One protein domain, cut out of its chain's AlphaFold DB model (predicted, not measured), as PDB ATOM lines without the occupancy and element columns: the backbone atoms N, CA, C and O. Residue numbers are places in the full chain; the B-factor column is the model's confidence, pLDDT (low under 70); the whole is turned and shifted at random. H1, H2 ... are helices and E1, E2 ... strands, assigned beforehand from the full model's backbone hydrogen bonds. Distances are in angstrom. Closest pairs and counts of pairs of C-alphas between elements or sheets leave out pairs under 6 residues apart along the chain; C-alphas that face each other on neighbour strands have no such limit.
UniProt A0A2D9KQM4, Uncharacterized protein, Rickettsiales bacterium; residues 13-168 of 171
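AT A GLANCE: This is residues 13 to 168 of the 171 residues of an uncharacterized protein of Rickettsiales bacterium (UniProt A0A2D9KQM4). A twisted sheet of five strands forms the core, with the long helix H2 over one face and H5 over the other. From one end of this body the hairpin of E4 and E5 reaches out, with H1 packed on E4; at the opposite end lies H6, where residues 162 to 168 stick out. The printed part has 156 residues, with six named helices and seven named strands in the order H1 E1 H2 E2 H3 H4 E3 E4 E5 E6 H5 E7 H6. The class is mixed, helices and strands; the large sheet, E1 E2 E6 E3 E7, is mixed and the small one, E4 E5, antiparallel. The whole is compact, with a radius of gyration of the C-alphas of 16.4 A and spans of 53 by 41 by 37 A.

IN THESE COORDINATES: Find C-alpha 13 at (54.717, 51.752, 299.944), where H1, residues 13 to 18, begins. Go on to E1, residues 38 to 41, then H2, residues 47 to 62, 21.7 A long from C-alpha 47 at (40.831, 35.216, 295.817). E2, residues 68 to 73, measures 16.6 A; after it come H3, 78 to 81, H4, 83 to 87, E3, 90 to 93, E4, 100 to 103, and E5, 106 to 109. E6, residues 117 to 121, measures 13.5 A, and H5, residues 130 to 141, 16.8 A. E7, residues 145 to 148, precedes H6, residues 157 to 167, 15.2 A long, ending at C-alpha 167 at (19.942, 23.305, 292.278).

HOW THE PARTS SIT: The large sheet is twisted, its C-alphas up to 4.4 A off the best plane. E1 and E2 are parallel, with N 41 and O 70 at 2.8 A; E2 and E6 are antiparallel, with N 71 and O 119 at 2.8 A. E6 and E3 are antiparallel, with N 91 and O 118 at 2.8 A, as are E3 and E7, with N 92 and O 146 at 2.9 A. H2 runs along the strands over E2, at a height over the sheet of 9.8 A; its closest C-alphas to E2 are Tyr 61 and Ser 68, 6.9 A apart. H5 is on the opposite face, at a height of 7.5 A, only just over E3, with 3 of its C-alphas falling on that strand. E1, H2, E2 form a strand-helix-strand unit, two parallel neighbour strands with a helix between; E2, H3 H4, E3 and E6, H5, E7 are split units, each with another strand between its two; the three crossovers are right-handed. H2 touches H3 with residues 47 to 51 alone, the closest C-alphas being Val 47 and Leu 78, 5.7 A. H3 and H4 only just touch, and only at the corner, with 3 pairs of C-alphas within 8 A; H4 only grazes the sheet with residues 85 to 87. H4 and H6 are close but not clearly touching, C-alphas 84 and 157 being 6.4 A apart. In the hairpin E4 and E5, N 103 and O 106 are 2.8 A apart; the closest C-alphas of H1 and E4 are Val 13 and Ala 102, 6.2 A. H2, H5 and H6 have every O i to N i+4 pair within hydrogen-bond range, H1 has 1 of 2, H4 has 0 of 1 but 2 of 2 O i to N i+3 pairs, and H3 is too short for an i+4 pair.

THE WHOLE: The two C-alphas farthest apart, Lys 105 and Asn 167, are 56.2 A apart. The printed part has no cut; its one long link is H1 to E1, residues 19 to 37. Mean pLDDT of the printed part is 84.4, with residues 112 to 113, 125 to 134 and 151 to 158 under 70.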
ATOM      1  N   VAL A  13      54.252  51.168 301.208       79.69
ATOM      2  CA  VAL A  13      54.717  51.752 299.944       79.69
ATOM      3  C   VAL A  13      53.544  52.279 299.135       79.69
ATOM      4  O   VAL A  13      53.599  53.385 298.605       79.69
ATOM      5  N   GLN A  14      52.480  51.491 299.043       78.50
ATOM      6  CA  GLN A  14      51.247  51.903 298.392       78.50
ATOM      7  C   GLN A  14      50.575  53.064 299.128       78.50
ATOM      8  O   GLN A  14      50.111  53.975 298.457       78.50
ATOM      9  N   GLN A  15      50.593  53.085 300.462       80.62
ATOM     10  CA  GLN A  15      50.007  54.173 301.256       80.62
ATOM     11  C   GLN A  15      50.615  55.542 300.913       80.62
ATOM     12  O   GLN A  15      49.882  56.516 300.788       80.62
ATOM     13  N   VAL A  16      51.930  55.610 300.657       78.00
ATOM     14  CA  VAL A  16      52.601  56.848 300.206       78.00
ATOM     15  C   VAL A  16      52.092  57.320 298.838       78.00
ATOM     16  O   VAL A  16      52.114  58.509 298.546       78.00
ATOM     17  N   LEU A  17      51.666  56.395 297.976       82.38
ATOM     18  CA  LEU A  17      51.184  56.710 296.627       82.38
ATOM     19  C   LEU A  17      49.691  57.032 296.599       82.38
ATOM     20  O   LEU A  17      49.257  57.821 295.766       82.38
ATOM     21  N   VAL A  18      48.915  56.366 297.454       85.25
ATOM     22  CA  VAL A  18      47.473  56.591 297.614       85.25
ATOM     23  C   VAL A  18      47.221  57.917 298.327       85.25
ATOM     24  O   VAL A  18      46.248  58.588 297.997       85.25
ATOM     25  N   ASP A  19      48.112  58.290 299.253       86.50
ATOM     26  CA  ASP A  19      48.058  59.536 300.023       86.50
ATOM     27  C   ASP A  19      46.715  59.697 300.757       86.50
ATOM     28  O   ASP A  19      46.036  60.722 300.682       86.50
ATOM     29  N   ALA A  20      46.287  58.617 301.422       89.94
ATOM     30  CA  ALA A  20      45.061  58.610 302.208       89.94
ATOM     31  C   ALA A  20      45.215  59.458 303.479       89.94
ATOM     32  O   ALA A  20      46.252  59.409 304.141       89.94
ATOM     33  N   VAL A  21      44.150  60.168 303.868       93.12
ATOM     34  CA  VAL A  21      44.131  60.983 305.099       93.12
ATOM     35  C   VAL A  21      44.408  60.134 306.342       93.12
ATOM     36  O   VAL A  21      45.066  60.593 307.278       93.12
ATOM     37  N   SER A  22      43.914  58.895 306.365       92.44
ATOM     38  CA  SER A  22      44.101  57.982 307.488       92.44
ATOM     39  C   SER A  22      44.255  56.521 307.059       92.44
ATOM     40  O   SER A  22      43.784  56.091 306.004       92.44
ATOM     41  N   ILE A  23      44.930  55.751 307.914       92.81
ATOM     42  CA  ILE A  23      45.154  54.306 307.787       92.81
ATOM     43  C   ILE A  23      44.847  53.626 309.133       92.81
ATOM     44  O   ILE A  23      44.863  54.309 310.162       92.81
ATOM     45  N   PRO A  24      44.585  52.306 309.167       90.81
ATOM     46  CA  PRO A  24      44.362  51.583 310.415       90.81
ATOM     47  C   PRO A  24      45.544  51.702 311.377       90.81
ATOM     48  O   PRO A  24      46.708  51.698 310.963       90.81
ATOM     49  N   ALA A  25      45.246  51.736 312.674       87.94
ATOM     50  CA  ALA A  25      46.273  51.596 313.696       87.94
ATOM     51  C   ALA A  25      46.897  50.186 313.658       87.94
ATOM     52  O   ALA A  25      46.265  49.207 313.263       87.94
ATOM     53  N   VAL A  26      48.165  50.086 314.065       84.44
ATOM     54  CA  VAL A  26      48.991  48.868 313.921       84.44
ATOM     55  C   VAL A  26      48.406  47.652 314.654       84.44
ATOM     56  O   VAL A  26      48.592  46.516 314.225       84.44
ATOM     57  N   ASP A  27      47.711  47.884 315.761       87.75
ATOM     58  CA  ASP A  27      47.118  46.882 316.652       87.75
ATOM     59  C   ASP A  27      45.649  46.569 316.337       87.75
ATOM     60  O   ASP A  27      44.994  45.799 317.042       87.75
ATOM     61  N   THR A  28      45.132  47.151 315.261       88.81
ATOM     62  CA  THR A  28      43.710  47.181 314.972       88.81
ATOM     63  C   THR A  28      43.384  46.310 313.764       88.81
ATOM     64  O   THR A  28      44.105  46.294 312.767       88.81
ATOM     65  N   ASN A  29      42.279  45.557 313.840       91.81
ATOM     66  CA  ASN A  29      41.785  44.777 312.708       91.81
ATOM     67  C   ASN A  29      40.720  45.576 311.935       91.81
ATOM     68  O   ASN A  29      39.551  45.515 312.319       91.81
ATOM     69  N   PRO A  30      41.062  46.231 310.811       93.06
ATOM     70  CA  PRO A  30      40.121  47.029 310.015       93.06
ATOM     71  C   PRO A  30      38.891  46.258 309.512       93.06
ATOM     72  O   PRO A  30      37.881  46.867 309.171       93.06
ATOM     73  N   LEU A  31      38.915  44.921 309.470       94.62
ATOM     74  CA  LEU A  31      37.725  44.132 309.124       94.62
ATOM     75  C   LEU A  31      36.619  44.216 310.188       94.62
ATOM     76  O   LEU A  31      35.462  43.946 309.872       94.62
ATOM     77  N   GLN A  32      36.971  44.559 311.428       94.31
ATOM     78  CA  GLN A  32      36.062  44.615 312.577       94.31
ATOM     79  C   GLN A  32      35.575  46.035 312.890       94.31
ATOM     80  O   GLN A  32      34.820  46.223 313.839       94.31
ATOM     81  N   GLU A  33      35.978  47.027 312.097       93.50
ATOM     82  CA  GLU A  33      35.690  48.438 312.355       93.50
ATOM     83  C   GLU A  33      34.760  49.031 311.310       93.50
ATOM     84  O   GLU A  33      34.657  48.507 310.198       93.50
ATOM     85  N   HIS A  34      34.123  50.147 311.652       96.12
ATOM     86  CA  HIS A  34      33.441  50.972 310.666       96.12
ATOM     87  C   HIS A  34      34.429  51.875 309.943       96.12
ATOM     88  O   HIS A  34      35.328  52.457 310.551       96.12
ATOM     89  N   TRP A  35      34.261  51.973 308.631       96.50
ATOM     90  CA  TRP A  35      35.074  52.835 307.781       96.50
ATOM     91  C   TRP A  35      34.351  54.161 307.549       96.50
ATOM     92  O   TRP A  35      33.181  54.306 307.895       96.50
ATOM     93  N   HIS A  36      35.045  55.146 306.983       95.00
ATOM     94  CA  HIS A  36      34.466  56.458 306.702       95.00
ATOM     95  C   HIS A  36      35.030  57.067 305.415       95.00
ATOM     96  O   HIS A  36      36.130  56.725 304.981       95.00
ATOM     97  N   GLY A  37      34.272  57.991 304.819       93.69
ATOM     98  CA  GLY A  37      34.730  58.798 303.685       93.69
ATOM     99  C   GLY A  37      34.869  58.025 302.369       93.69
ATOM    100  O   GLY A  37      34.135  57.071 302.109       93.69
ATOM    101  N   ASN A  38      35.774  58.480 301.504       93.56
ATOM    102  CA  ASN A  38      36.153  57.829 300.251       93.56
ATOM    103  C   ASN A  38      37.269  56.817 300.513       93.56
ATOM    104  O   ASN A  38      38.367  57.195 300.925       93.56
ATOM    105  N   VAL A  39      37.010  55.537 300.247       95.75
ATOM    106  CA  VAL A  39      37.915  54.461 300.671       95.75
ATOM    107  C   VAL A  39      38.664  53.843 299.495       95.75
ATOM    108  O   VAL A  39      38.066  53.469 298.486       95.75
ATOM    109  N   PHE A  40      39.979  53.679 299.633       95.25
ATOM    110  CA  PHE A  40      40.792  52.903 298.698       95.25
ATOM    111  C   PHE A  40      41.137  51.542 299.299       95.25
ATOM    112  O   PHE A  40      41.701  51.461 300.381       95.25
ATOM    113  N   VAL A  41      40.809  50.457 298.600       95.50
ATOM    114  CA  VAL A  41      40.968  49.088 299.099       95.50
ATOM    115  C   VAL A  41      41.810  48.293 298.101       95.50
ATOM    116  O   VAL A  41      41.369  48.007 296.991       95.50
ATOM    117  N   SER A  42      43.034  47.931 298.486       93.06
ATOM    118  CA  SER A  42      44.006  47.168 297.691       93.06
ATOM    119  C   SER A  42      44.552  45.938 298.445       93.06
ATOM    120  O   SER A  42      45.763  45.839 298.695       93.06
ATOM    121  N   PRO A  43      43.706  44.953 298.801       91.94
ATOM    122  CA  PRO A  43      44.128  43.783 299.554       91.94
ATOM    123  C   PRO A  43      45.066  42.897 298.731       91.94
ATOM    124  O   PRO A  43      44.879  42.656 297.536       91.94
ATOM    125  N   LYS A  44      46.090  42.362 299.395       86.50
ATOM    126  CA  LYS A  44      47.032  41.409 298.793       86.50
ATOM    127  C   LYS A  44      46.534  39.970 298.932       86.50
ATOM    128  O   LYS A  44      45.667  39.653 299.746       86.50
ATOM    129  N   GLY A  45      47.141  39.064 298.172       86.38
ATOM    130  CA  GLY A  45      46.932  37.622 298.310       86.38
ATOM    131  C   GLY A  45      45.859  37.049 297.384       86.38
ATOM    132  O   GLY A  45      45.472  37.656 296.389       86.38
ATOM    133  N   ALA A  46      45.421  35.828 297.695       89.00
ATOM    134  CA  ALA A  46      44.547  35.033 296.836       89.00
ATOM    135  C   ALA A  46      43.074  35.485 296.872       89.00
ATOM    136  O   ALA A  46      42.655  36.279 297.720       89.00
ATOM    137  N   VAL A  47      42.264  34.910 295.977       91.88
ATOM    138  CA  VAL A  47      40.831  35.216 295.817       91.88
ATOM    139  C   VAL A  47      40.029  35.125 297.120       91.88
ATOM    140  O   VAL A  47      39.163  35.959 297.354       91.88
ATOM    141  N   LYS A  48      40.348  34.175 298.014       93.00
ATOM    142  CA  LYS A  48      39.664  34.028 299.312       93.00
ATOM    143  C   LYS A  48      39.801  35.284 300.177       93.00
ATOM    144  O   LYS A  48      38.814  35.726 300.756       93.00
ATOM    145  N   ASN A  49      41.006  35.854 300.247       93.50
ATOM    146  CA  ASN A  49      41.254  37.071 301.017       93.50
ATOM    147  C   ASN A  49      40.556  38.268 300.364       93.50
ATOM    148  O   ASN A  49      39.810  38.987 301.014       93.50
ATOM    149  N   ASN A  50      40.717  38.422 299.048       94.44
ATOM    150  CA  ASN A  50      40.089  39.508 298.296       94.44
ATOM    151  C   ASN A  50      38.558  39.487 298.402       94.44
ATOM    152  O   ASN A  50      37.953  40.538 298.562       94.44
ATOM    153  N   ARG A  51      37.931  38.304 298.394       94.81
ATOM    154  CA  ARG A  51      36.485  38.159 298.598       94.81
ATOM    155  C   ARG A  51      36.039  38.651 299.974       94.81
ATOM    156  O   ARG A  51      35.021  39.320 300.067       94.81
ATOM    157  N   MET A  52      36.793  38.340 301.030       95.31
ATOM    158  CA  MET A  52      36.493  38.817 302.385       95.31
ATOM    159  C   MET A  52      36.511  40.351 302.445       95.31
ATOM    160  O   MET A  52      35.549  40.962 302.905       95.31
ATOM    161  N   TRP A  53      37.573  40.964 301.919       96.88
ATOM    162  CA  TRP A  53      37.723  42.417 301.866       96.88
ATOM    163  C   TRP A  53      36.676  43.096 300.994       96.88
ATOM    164  O   TRP A  53      36.152  44.144 301.365       96.88
ATOM    165  N   PHE A  54      36.342  42.494 299.855       96.12
ATOM    166  CA  PHE A  54      35.315  43.025 298.974       96.12
ATOM    167  C   PHE A  54      33.943  42.982 299.646       96.12
ATOM    168  O   PHE A  54      33.261  43.997 299.692       96.12
ATOM    169  N   ASN A  55      33.581  41.866 300.286       94.88
ATOM    170  CA  ASN A  55      32.335  41.766 301.047       94.88
ATOM    171  C   ASN A  55      32.257  42.803 302.179       94.88
ATOM    172  O   ASN A  55      31.204  43.406 302.376       94.88
ATOM    173  N   LYS A  56      33.363  43.039 302.899       96.56
ATOM    174  CA  LYS A  56      33.438  44.107 303.906       96.56
ATOM    175  C   LYS A  56      33.234  45.484 303.270       96.56
ATOM    176  O   LYS A  56      32.417  46.248 303.761       96.56
ATOM    177  N   THR A  57      33.896  45.760 302.148       96.94
ATOM    178  CA  THR A  57      33.752  47.023 301.401       96.94
ATOM    179  C   THR A  57      32.300  47.263 300.990       96.94
ATOM    180  O   THR A  57      31.761  48.338 301.230       96.94
ATOM    181  N   LEU A  58      31.640  46.243 300.433       94.62
ATOM    182  CA  LEU A  58      30.227  46.317 300.066       94.62
ATOM    183  C   LEU A  58      29.328  46.523 301.284       94.62
ATOM    184  O   LEU A  58      28.361  47.270 301.196       94.62
ATOM    185  N   SER A  59      29.630  45.875 302.411       94.56
ATOM    186  CA  SER A  59      28.881  46.057 303.654       94.56
ATOM    187  C   SER A  59      28.994  47.492 304.172       94.56
ATOM    188  O   SER A  59      27.968  48.099 304.467       94.56
ATOM    189  N   GLU A  60      30.198  48.066 304.218       96.50
ATOM    190  CA  GLU A  60      30.395  49.459 304.641       96.50
ATOM    191  C   GLU A  60      29.695  50.442 303.696       96.50
ATOM    192  O   GLU A  60      29.017  51.367 304.140       96.50
ATOM    193  N   TYR A  61      29.806  50.209 302.387       94.00
ATOM    194  CA  TYR A  61      29.214  51.069 301.367       94.00
ATOM    195  C   TYR A  61      27.683  51.013 301.375       94.00
ATOM    196  O   TYR A  61      27.022  52.042 301.469       94.00
ATOM    197  N   ARG A  62      27.093  49.813 301.353       90.31
ATOM    198  CA  ARG A  62      25.630  49.634 301.323       90.31
ATOM    199  C   ARG A  62      24.942  50.118 302.600       90.31
ATOM    200  O   ARG A  62      23.780  50.503 302.548       90.31
ATOM    201  N   ASN A  63      25.645  50.120 303.733       92.25
ATOM    202  CA  ASN A  63      25.127  50.649 304.996       92.25
ATOM    203  C   ASN A  63      25.392  52.156 305.185       92.25
ATOM    204  O   ASN A  63      25.108  52.681 306.258       92.25
ATOM    205  N   ASN A  64      25.889  52.860 304.161       92.50
ATOM    206  CA  ASN A  64      26.218  54.290 304.203       92.50
ATOM    207  C   ASN A  64      27.284  54.668 305.252       92.50
ATOM    208  O   ASN A  64      27.307  55.809 305.711       92.50
ATOM    209  N   TYR A  65      28.169  53.743 305.640       95.25
ATOM    210  CA  TYR A  65      29.325  54.086 306.478       95.25
ATOM    211  C   TYR A  65      30.408  54.805 305.664       95.25
ATOM    212  O   TYR A  65      31.082  55.698 306.172       95.25
ATOM    213  N   ILE A  66      30.539  54.466 304.377       95.12
ATOM    214  CA  ILE A  66      31.485  55.100 303.448       95.12
ATOM    215  C   ILE A  66      30.758  55.748 302.272       95.12
ATOM    216  O   ILE A  66      29.717  55.269 301.826       95.12
ATOM    217  N   ASN A  67      31.333  56.825 301.742       91.75
ATOM    218  CA  ASN A  67      30.725  57.644 300.692       91.75
ATOM    219  C   ASN A  67      30.925  57.042 299.301       91.75
ATOM    220  O   ASN A  67      30.036  57.117 298.455       91.75
ATOM    221  N   SER A  68      32.119  56.503 299.055       91.44
ATOM    222  CA  SER A  68      32.544  55.909 297.788       91.44
ATOM    223  C   SER A  68      33.700  54.940 298.033       91.44
ATOM    224  O   SER A  68      34.341  54.987 299.089       91.44
ATOM    225  N   PHE A  69      33.991  54.065 297.071       93.81
ATOM    226  CA  PHE A  69      35.163  53.196 297.162       93.81
ATOM    227  C   PHE A  69      35.841  52.959 295.816       93.81
ATOM    228  O   PHE A  69      35.184  52.878 294.780       93.81
ATOM    229  N   VAL A  70      37.156  52.749 295.843       93.56
ATOM    230  CA  VAL A  70      37.902  52.072 294.774       93.56
ATOM    231  C   VAL A  70      38.459  50.781 295.336       93.56
ATOM    232  O   VAL A  70      39.233  50.793 296.287       93.56
ATOM    233  N   PHE A  71      38.089  49.666 294.722       94.75
ATOM    234  CA  PHE A  71      38.615  48.354 295.057       94.75
ATOM    235  C   PHE A  71      39.557  47.890 293.950       94.75
ATOM    236  O   PHE A  71      39.136  47.565 292.838       94.75
ATOM    237  N   PHE A  72      40.849  47.870 294.248       92.69
ATOM    238  CA  PHE A  72      41.897  47.390 293.363       92.69
ATOM    239  C   PHE A  72      42.329  45.991 293.798       92.69
ATOM    240  O   PHE A  72      42.754  45.779 294.928       92.69
ATOM    241  N   THR A  73      42.279  45.016 292.896       91.62
ATOM    242  CA  THR A  73      42.708  43.653 293.221       91.62
ATOM    243  C   THR A  73      43.581  43.043 292.147       91.62
ATOM    244  O   THR A  73      43.401  43.278 290.951       91.62
ATOM    245  N   SER A  74      44.527  42.217 292.597       89.31
ATOM    246  CA  SER A  74      45.308  41.333 291.740       89.31
ATOM    247  C   SER A  74      44.637  39.986 291.438       89.31
ATOM    248  O   SER A  74      45.122  39.227 290.600       89.31
ATOM    249  N   ALA A  75      43.568  39.645 292.161       90.38
ATOM    250  CA  ALA A  75      42.882  38.362 292.076       90.38
ATOM    251  C   ALA A  75      41.701  38.468 291.105       90.38
ATOM    252  O   ALA A  75      40.555  38.632 291.522       90.38
ATOM    253  N   SER A  76      41.968  38.390 289.799       86.12
ATOM    254  CA  SER A  76      40.932  38.496 288.757       86.12
ATOM    255  C   SER A  76      39.828  37.439 288.878       86.12
ATOM    256  O   SER A  76      38.701  37.667 288.444       86.12
ATOM    257  N   GLU A  77      40.108  36.303 289.522       88.88
ATOM    258  CA  GLU A  77      39.117  35.273 289.843       88.88
ATOM    259  C   GLU A  77      38.010  35.777 290.780       88.88
ATOM    260  O   GLU A  77      36.991  35.099 290.931       88.88
ATOM    261  N   LEU A  78      38.178  36.957 291.391       91.31
ATOM    262  CA  LEU A  78      37.157  37.606 292.206       91.31
ATOM    263  C   LEU A  78      35.855  37.820 291.433       91.31
ATOM    264  O   LEU A  78      34.803  37.626 292.025       91.31
ATOM    265  N   ILE A  79      35.906  38.098 290.124       88.94
ATOM    266  CA  ILE A  79      34.702  38.252 289.282       88.94
ATOM    267  C   ILE A  79      33.813  37.003 289.367       88.94
ATOM    268  O   ILE A  79      32.595  37.100 289.445       88.94
ATOM    269  N   ARG A  80      34.427  35.812 289.402       87.19
ATOM    270  CA  ARG A  80      33.708  34.541 289.559       87.19
ATOM    271  C   ARG A  80      33.339  34.267 291.017       87.19
ATOM    272  O   ARG A  80      32.292  33.696 291.288       87.19
ATOM    273  N   ALA A  81      34.227  34.595 291.954       88.00
ATOM    274  CA  ALA A  81      34.046  34.273 293.371       88.00
ATOM    275  C   ALA A  81      33.076  35.218 294.106       88.00
ATOM    276  O   ALA A  81      32.566  34.859 295.168       88.00
ATOM    277  N   SER A  82      32.856  36.417 293.574       89.56
ATOM    278  CA  SER A  82      31.901  37.412 294.049       89.56
ATOM    279  C   SER A  82      31.311  38.147 292.837       89.56
ATOM    280  O   SER A  82      31.831  39.186 292.431       89.56
ATOM    281  N   PRO A  83      30.235  37.611 292.235       86.12
ATOM    282  CA  PRO A  83      29.584  38.229 291.079       86.12
ATOM    283  C   PRO A  83      29.068  39.647 291.340       86.12
ATOM    284  O   PRO A  83      28.937  40.405 290.388       86.12
ATOM    285  N   ALA A  84      28.890  40.033 292.610       87.88
ATOM    286  CA  ALA A  84      28.549  41.393 293.038       87.88
ATOM    287  C   ALA A  84      29.481  42.478 292.477       87.88
ATOM    288  O   ALA A  84      29.123  43.647 292.435       87.88
ATOM    289  N   VAL A  85      30.687  42.113 292.030       89.44
ATOM    290  CA  VAL A  85      31.564  42.994 291.245       89.44
ATOM    291  C   VAL A  85      30.836  43.619 290.049       89.44
ATOM    292  O   VAL A  85      31.098  44.769 289.714       89.44
ATOM    293  N   LEU A  86      29.944  42.863 289.408       87.56
ATOM    294  CA  LEU A  86      29.217  43.270 288.208       87.56
ATOM    295  C   LEU A  86      28.104  44.287 288.497       87.56
ATOM    296  O   LEU A  86      27.652  44.942 287.560       87.56
ATOM    297  N   ASP A  87      27.723  44.455 289.767       86.06
ATOM    298  CA  ASP A  87      26.748  45.455 290.225       86.06
ATOM    299  C   ASP A  87      27.338  46.876 290.222       86.06
ATOM    300  O   ASP A  87      26.621  47.869 290.345       86.06
ATOM    301  N   TYR A  88      28.658  46.988 290.056       88.06
ATOM    302  CA  TYR A  88      29.394  48.245 290.105       88.06
ATOM    303  C   TYR A  88      30.170  48.475 288.808       88.06
ATOM    304  O   TYR A  88      30.602  47.522 288.158       88.06
ATOM    305  N   PRO A  89      30.414  49.737 288.414       88.62
ATOM    306  CA  PRO A  89      31.373  50.042 287.363       88.62
ATOM    307  C   PRO A  89      32.743  49.431 287.675       88.62
ATOM    308  O   PRO A  89      33.289  49.611 288.768       88.62
ATOM    309  N   TYR A  90      33.325  48.733 286.704       90.44
ATOM    310  CA  TYR A  90      34.661  48.166 286.831       90.44
ATOM    311  C   TYR A  90      35.497  48.391 285.571       90.44
ATOM    312  O   TYR A  90      34.990  48.532 284.458       90.44
ATOM    313  N   CYS A  91      36.811  48.469 285.754       90.31
ATOM    314  CA  CYS A  91      37.796  48.642 284.700       90.31
ATOM    315  C   CYS A  91      38.673  47.394 284.610       90.31
ATOM    316  O   CYS A  91      39.224  46.929 285.613       90.31
ATOM    317  N   ILE A  92      38.816  46.879 283.387       89.88
ATOM    318  CA  ILE A  92      39.791  45.852 283.021       89.88
ATOM    319  C   ILE A  92      40.952  46.553 282.298       89.88
ATOM    320  O   ILE A  92      40.797  46.932 281.130       89.88
ATOM    321  N   PRO A  93      42.112  46.749 282.953       89.38
ATOM    322  CA  PRO A  93      43.257  47.430 282.354       89.38
ATOM    323  C   PRO A  93      43.779  46.723 281.095       89.38
ATOM    324  O   PRO A  93      43.932  45.502 281.085       89.38
ATOM    325  N   PHE A  94      44.135  47.482 280.049       86.75
ATOM    326  CA  PHE A  94      44.749  46.912 278.833       86.75
ATOM    327  C   PHE A  94      46.169  46.394 279.080       86.75
ATOM    328  O   PHE A  94      46.661  45.508 278.380       86.75
ATOM    329  N   LYS A  95      46.844  46.969 280.077       86.44
ATOM    330  CA  LYS A  95      48.142  46.525 280.577       86.44
ATOM    331  C   LYS A  95      48.035  46.349 282.081       86.44
ATOM    332  O   LYS A  95      47.396  47.149 282.755       86.44
ATOM    333  N   ARG A  96      48.699  45.318 282.602       84.19
ATOM    334  CA  ARG A  96      48.765  45.071 284.044       84.19
ATOM    335  C   ARG A  96      49.358  46.293 284.744       84.19
ATOM    336  O   ARG A  96      50.441  46.755 284.375       84.19
ATOM    337  N   VAL A  97      48.639  46.805 285.735       82.50
ATOM    338  CA  VAL A  97      49.091  47.881 286.609       82.50
ATOM    339  C   VAL A  97      50.275  47.348 287.406       82.50
ATOM    340  O   VAL A  97      50.167  46.377 288.160       82.50
ATOM    341  N   LYS A  98      51.437  47.966 287.200       80.50
ATOM    342  CA  LYS A  98      52.673  47.559 287.860       80.50
ATOM    343  C   LYS A  98      52.644  48.034 289.305       80.50
ATOM    344  O   LYS A  98      52.682  49.232 289.560       80.50
ATOM    345  N   GLN A  99      52.609  47.094 290.242       77.31
ATOM    346  CA  GLN A  99      52.817  47.417 291.650       77.31
ATOM    347  C   GLN A  99      54.258  47.889 291.861       77.31
ATOM    348  O   GLN A  99      55.183  47.397 291.206       77.31
ATOM    349  N   LEU A 100      54.433  48.843 292.770       81.44
ATOM    350  CA  LEU A 100      55.742  49.339 293.169       81.44
ATOM    351  C   LEU A 100      56.179  48.661 294.466       81.44
ATOM    352  O   LEU A 100      55.360  48.382 295.337       81.44
ATOM    353  N   ARG A 101      57.479  48.400 294.580       79.38
ATOM    354  CA  ARG A 101      58.143  48.018 295.829       79.38
ATOM    355  C   ARG A 101      59.152  49.096 296.198       79.38
ATOM    356  O   ARG A 101      59.819  49.627 295.311       79.38
ATOM    357  N   ALA A 102      59.293  49.390 297.485       81.25
ATOM    358  CA  ALA A 102      60.388  50.225 297.958       81.25
ATOM    359  C   ALA A 102      61.689  49.420 297.980       81.25
ATOM    360  O   ALA A 102      61.729  48.271 298.423       81.25
ATOM    361  N   THR A 103      62.757  50.044 297.507       81.62
ATOM    362  CA  THR A 103      64.133  49.566 297.590       81.62
ATOM    363  C   THR A 103      65.007  50.683 298.165       81.62
ATOM    364  O   THR A 103      64.595  51.845 298.176       81.62
ATOM    365  N   PRO A 104      66.245  50.389 298.601       84.19
ATOM    366  CA  PRO A 104      67.170  51.430 299.055       84.19
ATOM    367  C   PRO A 104      67.468  52.521 298.008       84.19
ATOM    368  O   PRO A 104      68.020  53.559 298.357       84.19
ATOM    369  N   LYS A 105      67.136  52.291 296.727       86.44
ATOM    370  CA  LYS A 105      67.356  53.224 295.609       86.44
ATOM    371  C   LYS A 105      66.083  53.958 295.159       86.44
ATOM    372  O   LYS A 105      66.146  54.703 294.185       86.44
ATOM    373  N   GLY A 106      64.948  53.749 295.830       84.62
ATOM    374  CA  GLY A 106      63.657  54.347 295.479       84.62
ATOM    375  C   GLY A 106      62.580  53.297 295.214       84.62
ATOM    376  O   GLY A 106      62.558  52.247 295.849       84.62
ATOM    377  N   PHE A 107      61.669  53.574 294.282       83.25
ATOM    378  CA  PHE A 107      60.600  52.643 293.920       83.25
ATOM    379  C   PHE A 107      60.941  51.867 292.649       83.25
ATOM    380  O   PHE A 107      61.304  52.446 291.627       83.25
ATOM    381  N   GLU A 108      60.777  50.549 292.697       85.25
ATOM    382  CA  GLU A 108      60.955  49.667 291.545       85.25
ATOM    383  C   GLU A 108      59.650  48.952 291.202       85.25
ATOM    384  O   GLU A 108      58.867  48.591 292.080       85.25
ATOM    385  N   THR A 109      59.423  48.693 289.915       83.00
ATOM    386  CA  THR A 109      58.252  47.930 289.475       83.00
ATOM    387  C   THR A 109      58.413  46.441 289.761       83.00
ATOM    388  O   THR A 109      59.442  45.852 289.426       83.00
ATOM    389  N   VAL A 110      57.362  45.810 290.276       77.94
ATOM    390  CA  VAL A 110      57.295  44.357 290.462       77.94
ATOM    391  C   VAL A 110      56.969  43.661 289.134       77.94
ATOM    392  O   VAL A 110      56.009  44.020 288.442       77.94
ATOM    393  N   SER A 111      57.765  42.643 288.791       73.50
ATOM    394  CA  SER A 111      57.600  41.798 287.603       73.50
ATOM    395  C   SER A 111      57.704  40.309 287.979       73.50
ATOM    396  O   SER A 111      58.642  39.955 288.694       73.50
ATOM    397  N   PRO A 112      56.796  39.434 287.504       66.06
ATOM    398  CA  PRO A 112      55.652  39.748 286.651       66.06
ATOM    399  C   PRO A 112      54.561  40.491 287.431       66.06
ATOM    400  O   PRO A 112      54.265  40.165 288.576       66.06
ATOM    401  N   SER A 113      53.934  41.487 286.805       68.06
ATOM    402  CA  SER A 113      52.734  42.096 287.384       68.06
ATOM    403  C   SER A 113      51.586  41.092 287.309       68.06
ATOM    404  O   SER A 113      51.472  40.346 286.331       68.06
ATOM    405  N   THR A 114      50.753  41.040 288.338       71.75
ATOM    406  CA  THR A 114      49.549  40.203 288.379       71.75
ATOM    407  C   THR A 114      48.458  40.791 287.489       71.75
ATOM    408  O   THR A 114      48.522  41.966 287.132       71.75
ATOM    409  N   TRP A 115      47.453  39.997 287.118       76.94
ATOM    410  CA  TRP A 115      46.225  40.551 286.538       76.94
ATOM    411  C   TRP A 115      45.627  41.591 287.483       76.94
ATOM    412  O   TRP A 115      45.864  41.507 288.681       76.94
ATOM    413  N   ASN A 116      44.907  42.581 286.960       85.25
ATOM    414  CA  ASN A 116      44.309  43.624 287.785       85.25
ATOM    415  C   ASN A 116      42.847  43.813 287.424       85.25
ATOM    416  O   ASN A 116      42.469  43.718 286.257       85.25
ATOM    417  N   LEU A 117      42.062  44.125 288.440       90.25
ATOM    418  CA  LEU A 117      40.681  44.542 288.326       90.25
ATOM    419  C   LEU A 117      40.492  45.756 289.230       90.25
ATOM    420  O   LEU A 117      40.970  45.758 290.367       90.25
ATOM    421  N   ILE A 118      39.827  46.780 288.705       92.25
ATOM    422  CA  ILE A 118      39.507  48.007 289.434       92.25
ATOM    423  C   ILE A 118      37.993  48.117 289.478       92.25
ATOM    424  O   ILE A 118      37.365  48.105 288.427       92.25
ATOM    425  N   ILE A 119      37.415  48.216 290.664       93.31
ATOM    426  CA  ILE A 119      35.968  48.311 290.872       93.31
ATOM    427  C   ILE A 119      35.697  49.624 291.586       93.31
ATOM    428  O   ILE A 119      36.489  50.030 292.437       93.31
ATOM    429  N   TYR A 120      34.599  50.283 291.247       90.88
ATOM    430  CA  TYR A 120      34.281  51.594 291.779       90.88
ATOM    431  C   TYR A 120      32.852  51.685 292.293       90.88
ATOM    432  O   TYR A 120      31.895  51.533 291.536       90.88
ATOM    433  N   GLY A 121      32.729  51.992 293.582       89.69
ATOM    434  CA  GLY A 121      31.492  52.431 294.206       89.69
ATOM    435  C   GLY A 121      31.379  53.948 294.102       89.69
ATOM    436  O   GLY A 121      32.182  54.637 294.735       89.69
ATOM    437  N   PRO A 122      30.446  54.490 293.305       86.06
ATOM    438  CA  PRO A 122      30.293  55.933 293.142       86.06
ATOM    439  C   PRO A 122      29.794  56.634 294.420       86.06
ATOM    440  O   PRO A 122      29.277  55.981 295.311       86.06
ATOM    441  N   PRO A 123      29.886  57.970 294.527       84.06
ATOM    442  CA  PRO A 123      29.273  58.706 295.626       84.06
ATOM    443  C   PRO A 123      27.772  58.418 295.761       84.06
ATOM    444  O   PRO A 123      27.022  58.509 294.782       84.06
ATOM    445  N   LEU A 124      27.341  58.112 296.986       74.31
ATOM    446  CA  LEU A 124      25.948  57.788 297.314       74.31
ATOM    447  C   LEU A 124      25.001  58.995 297.292       74.31
ATOM    448  O   LEU A 124      23.785  58.800 297.301       74.31
ATOM    449  N   GLU A 125      25.523  60.224 297.212       67.25
ATOM    450  CA  GLU A 125      24.703  61.437 297.171       67.25
ATOM    451  C   GLU A 125      23.619  61.354 296.079       67.25
ATOM    452  O   GLU A 125      23.868  60.997 294.921       67.25
ATOM    453  N   GLN A 126      22.387  61.671 296.495       53.06
ATOM    454  CA  GLN A 126      21.126  61.446 295.775       53.06
ATOM    455  C   GLN A 126      20.967  62.263 294.480       53.06
ATOM    456  O   GLN A 126      19.987  62.075 293.765       53.06
ATOM    457  N   ALA A 127      21.904  63.160 294.162       50.91
ATOM    458  CA  ALA A 127      21.796  64.073 293.024       50.91
ATOM    459  C   ALA A 127      22.464  63.574 291.730       50.91
ATOM    460  O   ALA A 127      22.237  64.166 290.677       50.91
ATOM    461  N   LEU A 128      23.278  62.510 291.776       56.00
ATOM    462  CA  LEU A 128      23.916  61.956 290.578       56.00
ATOM    463  C   LEU A 128      23.054  60.835 290.003       56.00
ATOM    464  O   LEU A 128      22.808  59.825 290.666       56.00
ATOM    465  N   THR A 129      22.627  60.986 288.751       62.47
ATOM    466  CA  THR A 129      21.982  59.886 288.031       62.47
ATOM    467  C   THR A 129      22.981  58.736 287.848       62.47
ATOM    468  O   THR A 129      24.199  58.939 287.872       62.47
ATOM    469  N   ASN A 130      22.499  57.506 287.632       61.81
ATOM    470  CA  ASN A 130      23.381  56.368 287.318       61.81
ATOM    471  C   ASN A 130      24.321  56.678 286.134       61.81
ATOM    472  O   ASN A 130      25.464  56.227 286.120       61.81
ATOM    473  N   VAL A 131      23.865  57.510 285.190       64.88
ATOM    474  CA  VAL A 131      24.659  58.001 284.058       64.88
ATOM    475  C   VAL A 131      25.857  58.818 284.542       64.88
ATOM    476  O   VAL A 131      26.982  58.521 284.155       64.88
ATOM    477  N   ASP A 132      25.657  59.773 285.452       67.38
ATOM    478  CA  ASP A 132      26.735  60.635 285.953       67.38
ATOM    479  C   ASP A 132      27.798  59.844 286.728       67.38
ATOM    480  O   ASP A 132      29.003  60.091 286.606       67.38
ATOM    481  N   ARG A 133      27.357  58.836 287.489       65.12
ATOM    482  CA  ARG A 133      28.229  57.937 288.259       65.12
ATOM    483  C   ARG A 133      29.148  57.121 287.347       65.12
ATOM    484  O   ARG A 133      30.351  57.023 287.609       65.12
ATOM    485  N   VAL A 134      28.602  56.588 286.252       69.00
ATOM    486  CA  VAL A 134      29.361  55.853 285.228       69.00
ATOM    487  C   VAL A 134      30.258  56.798 284.429       69.00
ATOM    488  O   VAL A 134      31.417  56.468 284.188       69.00
ATOM    489  N   SER A 135      29.777  57.988 284.065       74.25
ATOM    490  CA  SER A 135      30.555  58.996 283.337       74.25
ATOM    491  C   SER A 135      31.782  59.464 284.120       74.25
ATOM    492  O   SER A 135      32.861  59.599 283.537       74.25
ATOM    493  N   LEU A 136      31.664  59.645 285.439       71.44
ATOM    494  CA  LEU A 136      32.790  60.011 286.298       71.44
ATOM    495  C   LEU A 136      33.868  58.917 286.303       71.44
ATOM    496  O   LEU A 136      35.046  59.204 286.071       71.44
ATOM    497  N   PHE A 137      33.469  57.657 286.488       75.56
ATOM    498  CA  PHE A 137      34.397  56.528 286.427       75.56
ATOM    499  C   PHE A 137      35.024  56.376 285.039       75.56
ATOM    500  O   PHE A 137      36.239  56.219 284.912       75.56
ATOM    501  N   TYR A 138      34.210  56.505 283.989       78.75
ATOM    502  CA  TYR A 138      34.659  56.440 282.606       78.75
ATOM    503  C   TYR A 138      35.720  57.498 282.316       78.75
ATOM    504  O   TYR A 138      36.788  57.159 281.823       78.75
ATOM    505  N   SER A 139      35.476  58.761 282.674       76.12
ATOM    506  CA  SER A 139      36.440  59.847 282.453       76.12
ATOM    507  C   SER A 139      37.778  59.627 283.168       76.12
ATOM    508  O   SER A 139      38.813  60.025 282.646       76.12
ATOM    509  N   THR A 140      37.764  58.940 284.314       75.94
ATOM    510  CA  THR A 140      38.955  58.716 285.146       75.94
ATOM    511  C   THR A 140      39.785  57.520 284.669       75.94
ATOM    512  O   THR A 140      41.012  57.577 284.675       75.94
ATOM    513  N   PHE A 141      39.139  56.427 284.246       80.88
ATOM    514  CA  PHE A 141      39.819  55.148 283.993       80.88
ATOM    515  C   PHE A 141      39.842  54.707 282.520       80.88
ATOM    516  O   PHE A 141      40.496  53.708 282.209       80.88
ATOM    517  N   ARG A 142      39.181  55.430 281.600       82.50
ATOM    518  CA  ARG A 142      39.129  55.086 280.159       82.50
ATOM    519  C   ARG A 142      40.495  54.908 279.500       82.50
ATOM    520  O   ARG A 142      40.626  54.092 278.593       82.50
ATOM    521  N   ASP A 143      41.503  55.646 279.955       84.50
ATOM    522  CA  ASP A 143      42.846  55.601 279.370       84.50
ATOM    523  C   ASP A 143      43.678  54.431 279.929       84.50
ATOM    524  O   ASP A 143      44.729  54.084 279.390       84.50
ATOM    525  N   ILE A 144      43.191  53.783 280.994       85.25
ATOM    526  CA  ILE A 144      43.837  52.643 281.656       85.25
ATOM    527  C   ILE A 144      43.309  51.318 281.089       85.25
ATOM    528  O   ILE A 144      44.070  50.357 280.923       85.25
ATOM    529  N   GLY A 145      42.012  51.242 280.782       86.88
ATOM    530  CA  GLY A 145      41.376  49.991 280.391       86.88
ATOM    531  C   GLY A 145      39.945  50.111 279.895       86.88
ATOM    532  O   GLY A 145      39.363  51.192 279.814       86.88
ATOM    533  N   ARG A 146      39.362  48.953 279.570       87.62
ATOM    534  CA  ARG A 146      37.953  48.864 279.190       87.62
ATOM    535  C   ARG A 146      37.089  49.029 280.434       87.62
ATOM    536  O   ARG A 146      37.210  48.254 281.379       87.62
ATOM    537  N   ILE A 147      36.193  50.004 280.376       88.06
ATOM    538  CA  ILE A 147      35.150  50.212 281.376       88.06
ATOM    539  C   ILE A 147      33.956  49.330 281.037       88.06
ATOM    540  O   ILE A 147      33.491  49.314 279.894       88.06
ATOM    541  N   CYS A 148      33.482  48.611 282.042       86.50
ATOM    542  CA  CYS A 148      32.317  47.755 281.986       86.50
ATOM    543  C   CYS A 148      31.355  48.173 283.099       86.50
ATOM    544  O   CYS A 148      31.769  48.482 284.215       86.50
ATOM    545  N   PHE A 149      30.071  48.185 282.777       84.19
ATOM    546  CA  PHE A 149      28.999  48.403 283.729       84.19
ATOM    547  C   PHE A 149      27.798  47.600 283.243       84.19
ATOM    548  O   PHE A 149      27.458  47.674 282.060       84.19
ATOM    549  N   ASN A 150      27.211  46.798 284.125       80.62
ATOM    550  CA  ASN A 150      25.995  46.069 283.815       80.62
ATOM    551  C   ASN A 150      24.800  46.885 284.310       80.62
ATOM    552  O   ASN A 150      24.535  46.944 285.504       80.62
ATOM    553  N   GLU A 151      24.073  47.505 283.386       69.81
ATOM    554  CA  GLU A 151      22.880  48.301 283.704       69.81
ATOM    555  C   GLU A 151      21.707  47.462 284.238       69.81
ATOM    556  O   GLU A 151      20.802  48.004 284.864       69.81
ATOM    557  N   TYR A 152      21.742  46.145 284.012       67.00
ATOM    558  CA  TYR A 152      20.756  45.184 284.508       67.00
ATOM    559  C   TYR A 152      21.210  44.481 285.785       67.00
ATOM    560  O   TYR A 152      20.472  43.647 286.309       67.00
ATOM    561  N   ALA A 153      22.424  44.760 286.269       65.88
ATOM    562  CA  ALA A 153      22.843  44.238 287.553       65.88
ATOM    563  C   ALA A 153      22.022  44.914 288.656       65.88
ATOM    564  O   ALA A 153      21.918  46.139 288.721       65.88
ATOM    565  N   GLY A 154      21.412  44.091 289.500       61.19
ATOM    566  CA  GLY A 154      20.724  44.508 290.713       61.19
ATOM    567  C   GLY A 154      21.317  43.774 291.909       61.19
ATOM    568  O   GLY A 154      21.977  42.751 291.745       61.19
ATOM    569  N   ASP A 155      21.027  44.249 293.120       56.94
ATOM    570  CA  ASP A 155      21.542  43.693 294.386       56.94
ATOM    571  C   ASP A 155      21.091  42.237 294.694       56.94
ATOM    572  O   ASP A 155      21.339  41.714 295.781       56.94
ATOM    573  N   ASP A 156      20.459  41.552 293.742       63.97
ATOM    574  CA  ASP A 156      19.857  40.229 293.891       63.97
ATOM    575  C   ASP A 156      20.785  39.060 293.517       63.97
ATOM    576  O   ASP A 156      20.341  37.915 293.527       63.97
ATOM    577  N   TRP A 157      22.087  39.281 293.284       69.31
ATOM    578  CA  TRP A 157      23.030  38.177 293.008       69.31
ATOM    579  C   TRP A 157      23.036  37.104 294.116       69.31
ATOM    580  O   TRP A 157      23.347  35.940 293.868       69.31
ATOM    581  N   HIS A 158      22.698  37.483 295.354       69.81
ATOM    582  CA  HIS A 158      22.517  36.540 296.455       69.81
ATOM    583  C   HIS A 158      21.397  35.535 296.166       69.81
ATOM    584  O   HIS A 158      21.575  34.358 296.461       69.81
ATOM    585  N   LYS A 159      20.299  35.966 295.533       76.56
ATOM    586  CA  LYS A 159      19.211  35.081 295.099       76.56
ATOM    587  C   LYS A 159      19.663  34.154 293.978       76.56
ATOM    588  O   LYS A 159      19.311  32.980 293.995       76.56
ATOM    589  N   ASP A 160      20.480  34.646 293.046       77.50
ATOM    590  CA  ASP A 160      21.063  33.804 291.993       77.50
ATOM    591  C   ASP A 160      21.995  32.738 292.584       77.50
ATOM    592  O   ASP A 160      21.980  31.582 292.155       77.50
ATOM    593  N   LEU A 161      22.787  33.104 293.600       76.75
ATOM    594  CA  LEU A 161      23.635  32.157 294.320       76.75
ATOM    595  C   LEU A 161      22.797  31.142 295.109       76.75
ATOM    596  O   LEU A 161      23.081  29.952 295.029       76.75
ATOM    597  N   GLU A 162      21.770  31.588 295.836       82.94
ATOM    598  CA  GLU A 162      20.837  30.712 296.557       82.94
ATOM    599  C   GLU A 162      20.149  29.731 295.606       82.94
ATOM    600  O   GLU A 162      20.079  28.537 295.895       82.94
ATOM    601  N   PHE A 163      19.702  30.208 294.441       82.38
ATOM    602  CA  PHE A 163      19.137  29.372 293.391       82.38
ATOM    603  C   PHE A 163      20.160  28.353 292.877       82.38
ATOM    604  O   PHE A 163      19.845  27.170 292.779       82.38
ATOM    605  N   TYR A 164      21.390  28.773 292.572       82.56
ATOM    606  CA  TYR A 164      22.439  27.845 292.150       82.56
ATOM    607  C   TYR A 164      22.729  26.786 293.218       82.56
ATOM    608  O   TYR A 164      22.754  25.602 292.897       82.56
ATOM    609  N   ASP A 165      22.924  27.187 294.475       85.19
ATOM    610  CA  ASP A 165      23.246  26.267 295.568       85.19
ATOM    611  C   ASP A 165      22.084  25.305 295.861       85.19
ATOM    612  O   ASP A 165      22.335  24.133 296.148       85.19
ATOM    613  N   HIS A 166      20.829  25.749 295.709       87.50
ATOM    614  CA  HIS A 166      19.649  24.884 295.790       87.50
ATOM    615  C   HIS A 166      19.629  23.815 294.687       87.50
ATOM    616  O   HIS A 166      19.309  22.664 294.961       87.50
ATOM    617  N   ASN A 167      20.014  24.177 293.459       86.00
ATOM    618  CA  ASN A 167      19.942  23.305 292.278       86.00
ATOM    619  C   ASN A 167      21.272  22.611 291.932       86.00
ATOM    620  O   ASN A 167      21.392  21.955 290.901       86.00
ATOM    621  N   ARG A 168      22.303  22.750 292.773       77.31
ATOM    622  CA  ARG A 168      23.689  22.335 292.490       77.31
ATOM    623  C   ARG A 168      23.873  20.830 292.233       77.31
ATOM    624  O   ARG A 168      24.949  20.426 291.798       77.31
TER     625      ARG A 168